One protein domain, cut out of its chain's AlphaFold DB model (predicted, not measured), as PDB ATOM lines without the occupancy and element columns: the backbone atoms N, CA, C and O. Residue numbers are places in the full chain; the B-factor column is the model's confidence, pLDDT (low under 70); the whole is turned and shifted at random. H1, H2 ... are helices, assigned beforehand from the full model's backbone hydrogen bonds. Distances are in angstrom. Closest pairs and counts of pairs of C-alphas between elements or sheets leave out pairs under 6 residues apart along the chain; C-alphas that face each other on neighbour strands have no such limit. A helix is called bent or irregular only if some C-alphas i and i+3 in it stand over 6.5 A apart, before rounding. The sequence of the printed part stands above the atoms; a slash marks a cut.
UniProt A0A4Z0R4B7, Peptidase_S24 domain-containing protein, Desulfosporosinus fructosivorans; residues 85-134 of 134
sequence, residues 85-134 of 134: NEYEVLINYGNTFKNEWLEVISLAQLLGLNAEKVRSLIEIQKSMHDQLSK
ATOM      1  N   ASN A  85     129.798  35.943  37.994       86.94
ATOM      2  CA  ASN A  85     128.538  35.225  37.804       86.94
ATOM      3  C   ASN A  85     128.456  33.923  38.629       86.94
ATOM      4  O   ASN A  85     127.430  33.626  39.236       86.94
ATOM      5  N   GLU A  86     129.536  33.134  38.701       85.31
ATOM      6  CA  GLU A  86     129.570  31.936  39.561       85.31
ATOM      7  C   GLU A  86     129.465  32.298  41.049       85.31
ATOM      8  O   GLU A  86     128.859  31.559  41.827       85.31
ATOM      9  N   TYR A  87     130.028  33.439  41.446       84.12
ATOM     10  CA  TYR A  87     129.911  33.962  42.801       84.12
ATOM     11  C   TYR A  87     128.485  34.439  43.112       84.12
ATOM     12  O   TYR A  87     127.938  34.086  44.156       84.12
ATOM     13  N   GLU A  88     127.842  35.165  42.197       83.56
ATOM     14  CA  GLU A  88     126.449  35.597  42.339       83.56
ATOM     15  C   GLU A  88     125.497  34.416  42.523       83.56
ATOM     16  O   GLU A  88     124.607  34.475  43.369       83.56
ATOM     17  N   VAL A  89     125.711  33.308  41.808       80.50
ATOM     18  CA  VAL A  89     124.922  32.082  41.996       80.50
ATOM     19  C   VAL A  89     125.001  31.589  43.448       80.50
ATOM     20  O   VAL A  89     123.967  31.283  44.040       80.50
ATOM     21  N   LEU A  90     126.192  31.557  44.057       79.06
ATOM     22  CA  LEU A  90     126.367  31.150  45.460       79.06
ATOM     23  C   LEU A  90     125.638  32.088  46.430       79.06
ATOM     24  O   LEU A  90     124.976  31.627  47.363       79.06
ATOM     25  N   ILE A  91     125.742  33.396  46.193       81.12
ATOM     26  CA  ILE A  91     125.067  34.428  46.986       81.12
ATOM     27  C   ILE A  91     123.547  34.295  46.862       81.12
ATOM     28  O   ILE A  91     122.837  34.361  47.864       81.12
ATOM     29  N   ASN A  92     123.046  34.044  45.656       77.50
ATOM     30  CA  ASN A  92     121.623  33.904  45.385       77.50
ATOM     31  C   ASN A  92     121.026  32.671  46.056       77.50
ATOM     32  O   ASN A  92     119.966  32.804  46.656       77.50
ATOM     33  N   TYR A  93     121.713  31.523  46.054       73.44
ATOM     34  CA  TYR A  93     121.264  30.353  46.818       73.44
ATOM     35  C   TYR A  93     121.120  30.670  48.316       73.44
ATOM     36  O   TYR A  93     120.150  30.243  48.945       73.44
ATOM     37  N   GLY A  94     122.055  31.437  48.893       69.62
ATOM     38  CA  GLY A  94     121.987  31.851  50.301       69.62
ATOM     39  C   GLY A  94     120.892  32.885  50.559       69.62
ATOM     40  O   GLY A  94     120.282  32.914  51.629       69.62
ATOM     41  N   ASN A  95     120.615  33.715  49.556       71.44
ATOM     42  CA  ASN A  95     119.643  34.789  49.637       71.44
ATOM     43  C   ASN A  95     118.225  34.381  49.240       71.44
ATOM     44  O   ASN A  95     117.328  35.146  49.552       71.44
ATOM     45  N   THR A  96     117.967  33.232  48.604       64.88
ATOM     46  CA  THR A  96     116.596  32.853  48.201       64.88
ATOM     47  C   THR A  96     115.651  32.874  49.401       64.88
ATOM     48  O   THR A  96     114.664  33.604  49.396       64.88
ATOM     49  N   PHE A  97     116.027  32.195  50.489       62.81
ATOM     50  CA  PHE A  97     115.257  32.226  51.732       62.81
ATOM     51  C   PHE A  97     115.189  33.643  52.322       62.81
ATOM     52  O   PHE A  97     114.154  34.082  52.810       62.81
ATOM     53  N   LYS A  98     116.285  34.405  52.245       69.88
ATOM     54  CA  LYS A  98     116.343  35.780  52.754       69.88
ATOM     55  C   LYS A  98     115.405  36.723  51.993       69.88
ATOM     56  O   LYS A  98     114.783  37.569  52.624       69.88
ATOM     57  N   ASN A  99     115.293  36.582  50.676       72.62
ATOM     58  CA  ASN A  99     114.499  37.448  49.811       72.62
ATOM     59  C   ASN A  99     113.000  37.245  50.044       72.62
ATOM     60  O   ASN A  99     112.289  38.231  50.208       72.62
ATOM     61  N   GLU A 100     112.545  35.995  50.181       74.38
ATOM     62  CA  GLU A 100     111.157  35.688  50.563       74.38
ATOM     63  C   GLU A 100     110.787  36.353  51.900       74.38
ATOM     64  O   GLU A 100     109.753  37.011  52.029       74.38
ATOM     65  N   TRP A 101     111.673  36.270  52.899       81.81
ATOM     66  CA  TRP A 101     111.455  36.950  54.176       81.81
ATOM     67  C   TRP A 101     111.542  38.476  54.071       81.81
ATOM     68  O   TRP A 101     110.815  39.164  54.783       81.81
ATOM     69  N   LEU A 102     112.382  39.028  53.192       81.56
ATOM     70  CA  LEU A 102     112.449  40.474  52.957       81.56
ATOM     71  C   LEU A 102     111.135  41.019  52.388       81.56
ATOM     72  O   LEU A 102     110.729  42.113  52.783       81.56
ATOM     73  N   GLU A 103     110.442  40.271  51.528       85.31
ATOM     74  CA  GLU A 103     109.108  40.650  51.044       85.31
ATOM     75  C   GLU A 103     108.090  40.707  52.191       85.31
ATOM     76  O   GLU A 103     107.379  41.704  52.343       85.31
ATOM     77  N   VAL A 104     108.077  39.693  53.064       87.50
ATOM     78  CA  VAL A 104     107.210  39.659  54.257       87.50
ATOM     79  C   VAL A 104     107.524  40.816  55.208       87.50
ATOM     80  O   VAL A 104     106.612  41.484  55.699       87.50
ATOM     81  N   ILE A 105     108.809  41.089  55.451       87.62
ATOM     82  CA  ILE A 105     109.259  42.206  56.294       87.62
ATOM     83  C   ILE A 105     108.829  43.545  55.683       87.62
ATOM     84  O   ILE A 105     108.337  44.411  56.405       87.62
ATOM     85  N   SER A 106     108.964  43.706  54.366       87.94
ATOM     86  CA  SER A 106     108.564  44.925  53.653       87.94
ATOM     87  C   SER A 106     107.055  45.157  53.745       87.94
ATOM     88  O   SER A 106     106.613  46.270  54.032       87.94
ATOM     89  N   LEU A 107     106.253  44.100  53.584       93.25
ATOM     90  CA  LEU A 107     104.805  44.158  53.776       93.25
ATOM     91  C   LEU A 107     104.441  44.521  55.222       93.25
ATOM     92  O   LEU A 107     103.595  45.384  55.447       93.25
ATOM     93  N   ALA A 108     105.093  43.903  56.208       93.25
ATOM     94  CA  ALA A 108     104.864  44.211  57.615       93.25
ATOM     95  C   ALA A 108     105.164  45.684  57.928       93.25
ATOM     96  O   ALA A 108     104.355  46.345  58.579       93.25
ATOM     97  N   GLN A 109     106.271  46.221  57.407       91.25
ATOM     98  CA  GLN A 109     106.624  47.636  57.546       91.25
ATOM     99  C   GLN A 109     105.584  48.558  56.901       91.25
ATOM    100  O   GLN A 109     105.162  49.521  57.542       91.25
ATOM    101  N   LEU A 110     105.126  48.246  55.682       94.50
ATOM    102  CA  LEU A 110     104.071  49.000  54.994       94.50
ATOM    103  C   LEU A 110     102.773  49.043  55.816       94.50
ATOM    104  O   LEU A 110     102.102  50.071  55.872       94.50
ATOM    105  N   LEU A 111     102.441  47.938  56.484       95.19
ATOM    106  CA  LEU A 111     101.266  47.813  57.347       95.19
ATOM    107  C   LEU A 111     101.488  48.362  58.772       95.19
ATOM    108  O   LEU A 111     100.590  48.272  59.610       95.19
ATOM    109  N   GLY A 112     102.669  48.912  59.080       93.88
ATOM    110  CA  GLY A 112     103.010  49.413  60.417       93.88
ATOM    111  C   GLY A 112     103.084  48.318  61.490       93.88
ATOM    112  O   GLY A 112     102.923  48.588  62.686       93.88
ATOM    113  N   LEU A 113     103.293  47.067  61.079       94.69
ATOM    114  CA  LEU A 113     103.430  45.917  61.959       94.69
ATOM    115  C   LEU A 113     104.899  45.738  62.347       94.69
ATOM    116  O   LEU A 113     105.786  45.647  61.502       94.69
ATOM    117  N   ASN A 114     105.153  45.664  63.651       91.75
ATOM    118  CA  ASN A 114     106.454  45.265  64.173       91.75
ATOM    119  C   ASN A 114     106.537  43.734  64.295       91.75
ATOM    120  O   ASN A 114     105.527  43.035  64.190       91.75
ATOM    121  N   ALA A 115     107.743  43.220  64.543       89.62
ATOM    122  CA  ALA A 115     108.004  41.782  64.603       89.62
ATOM    123  C   ALA A 115     107.080  41.038  65.585       89.62
ATOM    124  O   ALA A 115     106.527  40.002  65.229       89.62
ATOM    125  N   GLU A 116     106.852  41.597  66.779       92.88
ATOM    126  CA  GLU A 116     105.960  41.003  67.785       92.88
ATOM    127  C   GLU A 116     104.524  40.862  67.273       92.88
ATOM    128  O   GLU A 116     103.928  39.793  67.374       92.88
ATOM    129  N   LYS A 117     103.972  41.905  66.639       91.62
ATOM    130  CA  LYS A 117     102.617  41.845  66.073       91.62
ATOM    131  C   LYS A 117     102.511  40.822  64.945       91.62
ATOM    132  O   LYS A 117     101.531  40.085  64.896       91.62
ATOM    133  N   VAL A 118     103.503  40.763  64.054       93.88
ATOM    134  CA  VAL A 118     103.540  39.767  62.969       93.88
ATOM    135  C   VAL A 118     103.567  38.354  63.546       93.88
ATOM    136  O   VAL A 118     102.783  37.506  63.125       93.88
ATOM    137  N   ARG A 119     104.411  38.115  64.553       92.19
ATOM    138  CA  ARG A 119     104.493  36.832  65.251       92.19
ATOM    139  C   ARG A 119     103.150  36.429  65.855       92.19
ATOM    140  O   ARG A 119     102.668  35.338  65.565       92.19
ATOM    141  N   SER A 120     102.528  37.310  66.639       93.50
ATOM    142  CA  SER A 120     101.236  37.014  67.263       93.50
ATOM    143  C   SER A 120     100.149  36.711  66.228       93.50
ATOM    144  O   SER A 120      99.339  35.813  66.439       93.50
ATOM    145  N   LEU A 121     100.138  37.412  65.088       93.69
ATOM    146  CA  LEU A 121      99.188  37.133  64.007       93.69
ATOM    147  C   LEU A 121      99.388  35.731  63.415       93.69
ATOM    148  O   LEU A 121      98.406  35.020  63.213       93.69
ATOM    149  N   ILE A 122     100.635  35.313  63.176       93.88
ATOM    150  CA  ILE A 122     100.951  33.970  62.664       93.88
ATOM    151  C   ILE A 122     100.513  32.891  63.665       93.88
ATOM    152  O   ILE A 122      99.884  31.908  63.273       93.88
ATOM    153  N   GLU A 123     100.797  33.086  64.956       94.12
ATOM    154  CA  GLU A 123     100.417  32.153  66.026       94.12
ATOM    155  C   GLU A 123      98.889  31.988  66.119       94.12
ATOM    156  O   GLU A 123      98.387  30.861  66.167       94.12
ATOM    157  N   ILE A 124      98.139  33.095  66.058       94.38
ATOM    158  CA  ILE A 124      96.668  33.075  66.052       94.38
ATOM    159  C   ILE A 124      96.141  32.322  64.826       94.38
ATOM    160  O   ILE A 124      95.311  31.424  64.971       94.38
ATOM    161  N   GLN A 125      96.629  32.647  63.623       92.62
ATOM    162  CA  GLN A 125      96.164  32.007  62.386       92.62
ATOM    163  C   GLN A 125      96.459  30.503  62.367       92.62
ATOM    164  O   GLN A 125      95.604  29.713  61.962       92.62
ATOM    165  N   LYS A 126      97.625  30.079  62.874       93.00
ATOM    166  CA  LYS A 126      97.960  28.655  63.003       93.00
ATOM    167  C   LYS A 126      97.014  27.935  63.962       93.00
ATOM    168  O   LYS A 126      96.500  26.875  63.616       93.00
ATOM    169  N   SER A 127      96.741  28.527  65.128       91.56
ATOM    170  CA  SER A 127      95.800  27.962  66.102       91.56
ATOM    171  C   SER A 127      94.387  27.829  65.531       91.56
ATOM    172  O   SER A 127      93.716  26.836  65.802       91.56
ATOM    173  N   MET A 128      93.923  28.814  64.756       92.31
ATOM    174  CA  MET A 128      92.610  28.758  64.108       92.31
ATOM    175  C   MET A 128      92.553  27.659  63.042       92.31
ATOM    176  O   MET A 128      91.585  26.904  62.997       92.31
ATOM    177  N   HIS A 129      93.595  27.537  62.214       90.38
ATOM    178  CA  HIS A 129      93.684  26.475  61.211       90.38
ATOM    179  C   HIS A 129      93.622  25.081  61.852       90.38
ATOM    180  O   HIS A 129      92.821  24.250  61.433       90.38
ATOM    181  N   ASP A 130      94.387  24.860  62.924       90.12
ATOM    182  CA  ASP A 130      94.452  23.566  63.615       90.12
ATOM    183  C   ASP A 130      93.125  23.160  64.272       90.12
ATOM    184  O   ASP A 130      92.838  21.970  64.419       90.12
ATOM    185  N   GLN A 131      92.309  24.139  64.669       87.00
ATOM    186  CA  GLN A 131      90.961  23.910  65.196       87.00
ATOM    187  C   GLN A 131      89.952  23.551  64.102       87.00
ATOM    188  O   GLN A 131      89.034  22.785  64.373       87.00
ATOM    189  N   LEU A 132      90.115  24.087  62.890       79.75
ATOM    190  CA  LEU A 132      89.233  23.827  61.746       79.75
ATOM    191  C   LEU A 132      89.583  22.534  60.995       79.75
ATOM    192  O   LEU A 132      88.743  21.994  60.283       79.75
ATOM    193  N   SER A 133      90.818  22.048  61.130       72.25
ATOM    194  CA  SER A 133      91.292  20.796  60.523       72.25
ATOM    195  C   SER A 133      91.011  19.531  61.356       72.25
ATOM    196  O   SER A 133      91.461  18.449  60.979       72.25
ATOM    197  N   LYS A 134      90.322  19.664  62.496       55.09
ATOM    198  CA  LYS A 134      89.862  18.567  63.364       55.09
ATOM    199  C   LYS A 134      88.370  18.332  63.181       55.09
ATOM    200  O   LYS A 134      87.977  17.148  63.240       55.09
TER     201      LYS A 134
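Overview. This is residues 85 to 134 of the 134 residues of the protein "Peptidase_S24 domain-containing protein" of Desulfosporosinus fructosivorans (UniProt A0A4Z0R4B7). Two helices meet near their ends as a wide V, with the tight link of residues 111 to 114 at its point; the first helix, H1, is bent, and its first arm, H1a, turns away from the V and sticks out. There is no packed core: H1b and H2 come near each other only around the point of the V. The printed part has 50 residues, with two named helices, H1 then H2, and no named strand; its class is all helix. It is extended, with a radius of gyration of the C-alphas of 15.8 A, and flat in outline, spanning 48 by 30 by 13 A.

Along the chain. Find C-alpha 85 at (128.538, 35.225, 37.804), where H1, residues 85 to 110, begins. By its hydrogen bonds it was assigned as one helix, but it is bent: C-alphas 94 and 97 are 6.9 A apart. Its arm H1a, residues 85 to 94, is 14.5 A long; its arm H1b, residues 97 to 110, is 20.4 A long and ends at C-alpha 110 at (104.071, 49.000, 54.994). Go on to H2, residues 115 to 132, which runs 26.1 A to C-alpha 132 at (89.233, 23.827, 61.746).

Arrangement. At the bend, the lines of H1a and H1b stand at a steep tilt of 63 degrees. Next look at Ala 108 and Val 118: their C-alphas, 7.1 A apart, are the closest of H1b and H2, which are close but not clearly touching. Their lines are about perpendicular, at 77 degrees. H1a and H2 are apart. In H1a, H1b and H2 every O i to N i+4 pair is within hydrogen-bond range.

Size, cuts and confidence. The two C-alphas farthest apart are those of Asn 85 and Lys 134, the chain's last residue, at 49.3 A. Residues 85 to 103, which belong to H1, stand free, and so do residues 122 to 134, of which 122 to 132 belong to H2. The printed part has no cut, and the link from H1 to H2 is tight. The mean pLDDT of the printed part is 85.0; look for values under 70 at residue 94, residues 96 to 98 and residue 134.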